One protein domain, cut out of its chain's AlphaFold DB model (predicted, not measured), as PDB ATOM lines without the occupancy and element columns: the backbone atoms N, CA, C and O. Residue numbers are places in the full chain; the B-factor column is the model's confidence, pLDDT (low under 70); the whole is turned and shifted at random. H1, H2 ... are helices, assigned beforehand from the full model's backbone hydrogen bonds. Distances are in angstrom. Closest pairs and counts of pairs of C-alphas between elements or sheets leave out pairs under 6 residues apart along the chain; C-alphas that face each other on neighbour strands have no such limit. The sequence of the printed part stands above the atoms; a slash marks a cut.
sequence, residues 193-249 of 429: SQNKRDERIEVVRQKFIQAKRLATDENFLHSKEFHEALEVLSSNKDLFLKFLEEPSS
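AT A GLANCE: This is residues 193 to 249 of the 429 residues of an uncharacterized protein of Triticum turgidum subsp. durum (UniProt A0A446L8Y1). One long helix, H1, makes the length; after residue 214 the backbone turns through short H2, H3 folds back over residues 204 to 214 of H1, and H4 crosses H1 at residues 200 to 205. The printed part has 57 residues, with four named helices, H1 to H4 in order, and no named strand: all helix. It is only just compact, close to loose, with a radius of gyration of the C-alphas of 12.1 A, and spans 38 by 21 by 14 A.

IN THESE COORDINATES: Find C-alpha 193 at (131.939, 180.245, 131.524); H1 runs 31.7 A from there to residue 214. Next come H2, residues 218 to 221, 5.4 A; H3, residues 224 to 235, 16.2 A; and H4, residues 237 to 245, 12.0 A, ending at C-alpha 245, (141.172, 166.872, 143.605).

HOW THE PARTS SIT: H1 touches H3, opposite ways at a steep tilt of 38 degrees; their closest C-alphas, Lys 207 and Ala 229, are 5.2 A apart. H1 touches H4 about perpendicular, at 83 degrees; look at their closest C-alphas, Ile 201 and Leu 239, 5.8 A apart. H2 and H4 are apart. Every O i to N i+4 pair is within hydrogen-bond range in H1, H3 and H4; H2 is too short for one.

THE WHOLE: The farthest C-alphas, Ser 193 and Asn 219, are 39.4 A apart. The printed part has no cut, and the three links are tight. Look for pLDDT under 70 at residue 193 and residues 247 to 249.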
ATOM      1  N   SER A 193     130.620 180.892 131.618       69.94
ATOM      2  CA  SER A 193     131.939 180.245 131.524       69.94
ATOM      3  C   SER A 193     132.133 179.128 132.557       69.94
ATOM      4  O   SER A 193     132.807 178.138 132.273       69.94
ATOM      5  N   GLN A 194     131.543 179.295 133.747       79.44
ATOM      6  CA  GLN A 194     131.565 178.326 134.836       79.44
ATOM      7  C   GLN A 194     130.766 177.083 134.451       79.44
ATOM      8  O   GLN A 194     131.346 176.003 134.398       79.44
ATOM      9  N   ASN A 195     129.508 177.258 134.031       80.44
ATOM     10  CA  ASN A 195     128.651 176.165 133.571       80.44
ATOM     11  C   ASN A 195     129.327 175.341 132.461       80.44
ATOM     12  O   ASN A 195     129.401 174.126 132.572       80.44
ATOM     13  N   LYS A 196     129.933 175.988 131.452       87.75
ATOM     14  CA  LYS A 196     130.673 175.295 130.376       87.75
ATOM     15  C   LYS A 196     131.900 174.518 130.864       87.75
ATOM     16  O   LYS A 196     132.312 173.556 130.219       87.75
ATOM     17  N   ARG A 197     132.549 174.952 131.949       88.19
ATOM     18  CA  ARG A 197     133.664 174.214 132.568       88.19
ATOM     19  C   ARG A 197     133.146 173.031 133.381       88.19
ATOM     20  O   ARG A 197     133.734 171.960 133.291       88.19
ATOM     21  N   ASP A 198     132.035 173.202 134.085       88.81
ATOM     22  CA  ASP A 198     131.411 172.156 134.897       88.81
ATOM     23  C   ASP A 198     130.764 171.066 134.014       88.81
ATOM     24  O   ASP A 198     130.952 169.880 134.270       88.81
ATOM     25  N   GLU A 199     130.143 171.437 132.890       90.88
ATOM     26  CA  GLU A 199     129.692 170.520 131.828       90.88
ATOM     27  C   GLU A 199     130.848 169.666 131.276       90.88
ATOM     28  O   GLU A 199     130.720 168.448 131.155       90.88
ATOM     29  N   ARG A 200     132.009 170.277 130.986       90.62
ATOM     30  CA  ARG A 200     133.199 169.531 130.534       90.62
ATOM     31  C   ARG A 200     133.768 168.615 131.619       90.62
ATOM     32  O   ARG A 200     134.211 167.516 131.297       90.62
ATOM     33  N   ILE A 201     133.730 169.030 132.887       92.12
ATOM     34  CA  ILE A 201     134.099 168.169 134.021       92.12
ATOM     35  C   ILE A 201     133.155 166.961 134.101       92.12
ATOM     36  O   ILE A 201     133.628 165.846 134.311       92.12
ATOM     37  N   GLU A 202     131.854 167.125 133.850       93.50
ATOM     38  CA  GLU A 202     130.902 166.005 133.841       93.50
ATOM     39  C   GLU A 202     131.122 165.040 132.661       93.50
ATOM     40  O   GLU A 202     131.053 163.824 132.836       93.50
ATOM     41  N   VAL A 203     131.504 165.543 131.480       94.50
ATOM     42  CA  VAL A 203     131.939 164.693 130.352       94.50
ATOM     43  C   VAL A 203     133.199 163.894 130.713       94.50
ATOM     44  O   VAL A 203     133.266 162.690 130.458       94.50
ATOM     45  N   VAL A 204     134.181 164.530 131.358       94.94
ATOM     46  CA  VAL A 204     135.403 163.874 131.855       94.94
ATOM     47  C   VAL A 204     135.074 162.812 132.912       94.94
ATOM     48  O   VAL A 204     135.579 161.691 132.825       94.94
ATOM     49  N   ARG A 205     134.163 163.097 133.853       93.69
ATOM     50  CA  ARG A 205     133.634 162.124 134.827       93.69
ATOM     51  C   ARG A 205     132.984 160.927 134.133       93.69
ATOM     52  O   ARG A 205     133.296 159.782 134.465       93.69
ATOM     53  N   GLN A 206     132.129 161.166 133.138       95.00
ATOM     54  CA  GLN A 206     131.470 160.108 132.370       95.00
ATOM     55  C   GLN A 206     132.485 159.226 131.628       95.00
ATOM     56  O   GLN A 206     132.407 157.999 131.727       95.00
ATOM     57  N   LYS A 207     133.462 159.823 130.931       96.00
ATOM     58  CA  LYS A 207     134.522 159.078 130.232       96.00
ATOM     59  C   LYS A 207     135.440 158.325 131.196       96.00
ATOM     60  O   LYS A 207     135.803 157.191 130.900       96.00
ATOM     61  N   PHE A 208     135.731 158.863 132.383       95.56
ATOM     62  CA  PHE A 208     136.464 158.139 133.429       95.56
ATOM     63  C   PHE A 208     135.695 156.909 133.924       95.56
ATOM     64  O   PHE A 208     136.265 155.824 134.046       95.56
ATOM     65  N   ILE A 209     134.385 157.039 134.156       94.06
ATOM     66  CA  ILE A 209     133.528 155.907 134.525       94.06
ATOM     67  C   ILE A 209     133.465 154.879 133.383       94.06
ATOM     68  O   ILE A 209     133.543 153.682 133.657       94.06
ATOM     69  N   GLN A 210     133.371 155.311 132.118       94.06
ATOM     70  CA  GLN A 210     133.409 154.422 130.948       94.06
ATOM     71  C   GLN A 210     134.743 153.662 130.872       94.06
ATOM     72  O   GLN A 210     134.736 152.434 130.841       94.06
ATOM     73  N   ALA A 211     135.878 154.364 130.942       95.06
ATOM     74  CA  ALA A 211     137.207 153.760 130.927       95.06
ATOM     75  C   ALA A 211     137.399 152.770 132.091       95.06
ATOM     76  O   ALA A 211     137.819 151.640 131.870       95.06
ATOM     77  N   LYS A 212     136.996 153.130 133.317       94.38
ATOM     78  CA  LYS A 212     137.046 152.245 134.497       94.38
ATOM     79  C   LYS A 212     136.164 150.994 134.350       94.38
ATOM     80  O   LYS A 212     136.505 149.934 134.876       94.38
ATOM     81  N   ARG A 213     135.023 151.102 133.658       91.88
ATOM     82  CA  ARG A 213     134.145 149.960 133.346       91.88
ATOM     83  C   ARG A 213     134.781 149.036 132.312       91.88
ATOM     84  O   ARG A 213     134.808 147.834 132.543       91.88
ATOM     85  N   LEU A 214     135.320 149.586 131.226       94.19
ATOM     86  CA  LEU A 214     135.983 148.817 130.167       94.19
ATOM     87  C   LEU A 214     137.286 148.166 130.673       94.19
ATOM     88  O   LEU A 214     137.523 146.999 130.399       94.19
ATOM     89  N   ALA A 215     138.044 148.838 131.544       94.25
ATOM     90  CA  ALA A 215     139.234 148.286 132.202       94.25
ATOM     91  C   ALA A 215     138.963 147.157 133.220       94.25
ATOM     92  O   ALA A 215     139.887 146.675 133.870       94.25
ATOM     93  N   THR A 216     137.704 146.745 133.410       92.69
ATOM     94  CA  THR A 216     137.350 145.609 134.277       92.69
ATOM     95  C   THR A 216     137.522 144.250 133.586       92.69
ATOM     96  O   THR A 216     137.583 143.235 134.278       92.69
ATOM     97  N   ASP A 217     137.555 144.218 132.256       88.62
ATOM     98  CA  ASP A 217     137.596 142.998 131.447       88.62
ATOM     99  C   ASP A 217     138.659 143.177 130.355       88.62
ATOM    100  O   ASP A 217     138.602 144.120 129.563       88.62
ATOM    101  N   GLU A 218     139.651 142.288 130.347       86.56
ATOM    102  CA  GLU A 218     140.854 142.382 129.512       86.56
ATOM    103  C   GLU A 218     140.521 142.468 128.013       86.56
ATOM    104  O   GLU A 218     141.195 143.174 127.266       86.56
ATOM    105  N   ASN A 219     139.412 141.857 127.585       84.88
ATOM    106  CA  ASN A 219     138.957 141.889 126.194       84.88
ATOM    107  C   ASN A 219     138.555 143.303 125.730       84.88
ATOM    108  O   ASN A 219     138.634 143.615 124.542       84.88
ATOM    109  N   PHE A 220     138.137 144.175 126.652       88.12
ATOM    110  CA  PHE A 220     137.706 145.541 126.343       88.12
ATOM    111  C   PHE A 220     138.838 146.573 126.432       88.12
ATOM    112  O   PHE A 220     138.657 147.694 125.953       88.12
ATOM    113  N   LEU A 221     140.022 146.207 126.940       91.12
ATOM    114  CA  LEU A 221     141.214 147.073 126.923       91.12
ATOM    115  C   LEU A 221     141.691 147.388 125.497       91.12
ATOM    116  O   LEU A 221     142.240 148.458 125.247       91.12
ATOM    117  N   HIS A 222     141.440 146.486 124.548       90.75
ATOM    118  CA  HIS A 222     141.737 146.687 123.127       90.75
ATOM    119  C   HIS A 222     140.548 147.264 122.337       90.75
ATOM    120  O   HIS A 222     140.619 147.390 121.116       90.75
ATOM    121  N   SER A 223     139.444 147.618 123.006       93.50
ATOM    122  CA  SER A 223     138.292 148.225 122.335       93.50
ATOM    123  C   SER A 223     138.576 149.675 121.931       93.50
ATOM    124  O   SER A 223     139.176 150.447 122.685       93.50
ATOM    125  N   LYS A 224     138.067 150.079 120.760       94.69
ATOM    126  CA  LYS A 224     138.128 151.475 120.302       94.69
ATOM    127  C   LYS A 224     137.499 152.431 121.325       94.69
ATOM    128  O   LYS A 224     138.053 153.493 121.571       94.69
ATOM    129  N   GLU A 225     136.395 152.030 121.959       93.56
ATOM    130  CA  GLU A 225     135.709 152.828 122.987       93.56
ATOM    131  C   GLU A 225     136.584 153.113 124.214       93.56
ATOM    132  O   GLU A 225     136.506 154.202 124.784       93.56
ATOM    133  N   PHE A 226     137.419 152.155 124.631       96.06
ATOM    134  CA  PHE A 226     138.352 152.362 125.737       96.06
ATOM    135  C   PHE A 226     139.446 153.351 125.349       96.06
ATOM    136  O   PHE A 226     139.734 154.271 126.113       96.06
ATOM    137  N   HIS A 227     140.005 153.208 124.144       96.12
ATOM    138  CA  HIS A 227     141.039 154.111 123.647       96.12
ATOM    139  C   HIS A 227     140.506 155.539 123.453       96.12
ATOM    140  O   HIS A 227     141.122 156.482 123.932       96.12
ATOM    141  N   GLU A 228     139.311 155.700 122.876       95.44
ATOM    142  CA  GLU A 228     138.614 156.990 122.746       95.44
ATOM    143  C   GLU A 228     138.294 157.608 124.122       95.44
ATOM    144  O   GLU A 228     138.440 158.812 124.335       95.44
ATOM    145  N   ALA A 229     137.879 156.798 125.105       95.62
ATOM    146  CA  ALA A 229     137.664 157.287 126.463       95.62
ATOM    147  C   ALA A 229     138.973 157.773 127.110       95.62
ATOM    148  O   ALA A 229     138.971 158.829 127.744       95.62
ATOM    149  N   LEU A 230     140.089 157.059 126.920       95.19
ATOM    150  CA  LEU A 230     141.415 157.508 127.356       95.19
ATOM    151  C   LEU A 230     141.890 158.759 126.605       95.19
ATOM    152  O   LEU A 230     142.469 159.647 127.225       95.19
ATOM    153  N   GLU A 231     141.611 158.877 125.308       96.00
ATOM    154  CA  GLU A 231     141.957 160.038 124.483       96.00
ATOM    155  C   GLU A 231     141.261 161.308 124.993       96.00
ATOM    156  O   GLU A 231     141.927 162.315 125.250       96.00
ATOM    157  N   VAL A 232     139.954 161.242 125.278       94.75
ATOM    158  CA  VAL A 232     139.204 162.367 125.865       94.75
ATOM    159  C   VAL A 232     139.724 162.727 127.263       94.75
ATOM    160  O   VAL A 232     139.834 163.912 127.580       94.75
ATOM    161  N   LEU A 233     140.096 161.744 128.089       94.88
ATOM    162  CA  LEU A 233     140.698 161.995 129.408       94.88
ATOM    163  C   LEU A 233     142.096 162.628 129.298       94.88
ATOM    164  O   LEU A 233     142.403 163.578 130.015       94.88
ATOM    165  N   SER A 234     142.929 162.144 128.375       93.69
ATOM    166  CA  SER A 234     144.298 162.630 128.158       93.69
ATOM    167  C   SER A 234     144.353 164.011 127.493       93.69
ATOM    168  O   SER A 234     145.288 164.770 127.749       93.69
ATOM    169  N   SER A 235     143.321 164.367 126.723       95.25
ATOM    170  CA  SER A 235     143.121 165.708 126.158       95.25
ATOM    171  C   SER A 235     142.605 166.717 127.193       95.25
ATOM    172  O   SER A 235     142.729 167.920 126.995       95.25
ATOM    173  N   ASN A 236     142.036 166.249 128.311       94.62
ATOM    174  CA  ASN A 236     141.431 167.082 129.359       94.62
ATOM    175  C   ASN A 236     142.102 166.874 130.731       94.62
ATOM    176  O   ASN A 236     141.423 166.880 131.762       94.62
ATOM    177  N   LYS A 237     143.433 166.696 130.757       94.56
ATOM    178  CA  LYS A 237     144.223 166.416 131.975       94.56
ATOM    179  C   LYS A 237     143.899 167.354 133.137       94.56
ATOM    180  O   LYS A 237     143.646 166.867 134.231       94.56
ATOM    181  N   ASP A 238     143.821 168.662 132.908       93.44
ATOM    182  CA  ASP A 238     143.586 169.641 133.980       93.44
ATOM    183  C   ASP A 238     142.184 169.511 134.597       93.44
ATOM    184  O   ASP A 238     142.012 169.606 135.812       93.44
ATOM    185  N   LEU A 239     141.168 169.229 133.771       92.69
ATOM    186  CA  LEU A 239     139.800 168.986 134.241       92.69
ATOM    187  C   LEU A 239     139.682 167.631 134.944       92.69
ATOM    188  O   LEU A 239     138.931 167.508 135.911       92.69
ATOM    189  N   PHE A 240     140.436 166.629 134.487       93.62
ATOM    190  CA  PHE A 240     140.515 165.322 135.130       93.62
ATOM    191  C   PHE A 240     141.205 165.403 136.496       93.62
ATOM    192  O   PHE A 240     140.672 164.886 137.473       93.62
ATOM    193  N   LEU A 241     142.326 166.121 136.596       92.38
ATOM    194  CA  LEU A 241     143.009 166.399 137.859       92.38
ATOM    195  C   LEU A 241     142.103 167.172 138.820       92.38
ATOM    196  O   LEU A 241     141.946 166.745 139.958       92.38
ATOM    197  N   LYS A 242     141.418 168.222 138.349       89.56
ATOM    198  CA  LYS A 242     140.445 168.963 139.162       89.56
ATOM    199  C   LYS A 242     139.299 168.073 139.662       89.56
ATOM    200  O   LYS A 242     138.879 168.214 140.805       89.56
ATOM    201  N   PHE A 243     138.804 167.145 138.841       86.50
ATOM    202  CA  PHE A 243     137.807 166.155 139.266       86.50
ATOM    203  C   PHE A 243     138.344 165.198 140.347       86.50
ATOM    204  O   PHE A 243     137.600 164.840 141.256       86.50
ATOM    205  N   LEU A 244     139.611 164.781 140.263       87.19
ATOM    206  CA  LEU A 244     140.242 163.929 141.278       87.19
ATOM    207  C   LEU A 244     140.576 164.686 142.576       87.19
ATOM    208  O   LEU A 244     140.568 164.080 143.646       87.19
ATOM    209  N   GLU A 245     140.890 165.978 142.477       85.81
ATOM    210  CA  GLU A 245     141.172 166.872 143.605       85.81
ATOM    211  C   GLU A 245     139.897 167.277 144.354       85.81
ATOM    212  O   GLU A 245     139.915 167.392 145.580       85.81
ATOM    213  N   GLU A 246     138.786 167.467 143.637       74.56
ATOM    214  CA  GLU A 246     137.484 167.769 144.226       74.56
ATOM    215  C   GLU A 246     137.133 166.682 145.259       74.56
ATOM    216  O   GLU A 246     136.951 165.518 144.885       74.56
ATOM    217  N   PRO A 247     137.050 167.017 146.566       54.44
ATOM    218  CA  PRO A 247     137.157 166.039 147.642       54.44
ATOM    219  C   PRO A 247     135.852 165.271 147.836       54.44
ATOM    220  O   PRO A 247     135.147 165.414 148.832       54.44
ATOM    221  N   SER A 248     135.545 164.393 146.886       52.00
ATOM    222  CA  SER A 248     134.571 163.322 147.037       52.00
ATOM    223  C   SER A 248     133.179 163.815 147.481       52.00
ATOM    224  O   SER A 248     132.466 163.120 148.193       52.00
ATOM    225  N   SER A 249     132.743 164.998 147.025       49.78
ATOM    226  CA  SER A 249     131.412 165.555 147.356       49.78
ATOM    227  C   SER A 249     130.259 164.616 146.931       49.78
ATOM    228  O   SER A 249     129.196 164.552 147.547       49.78
TER     229      SER A 249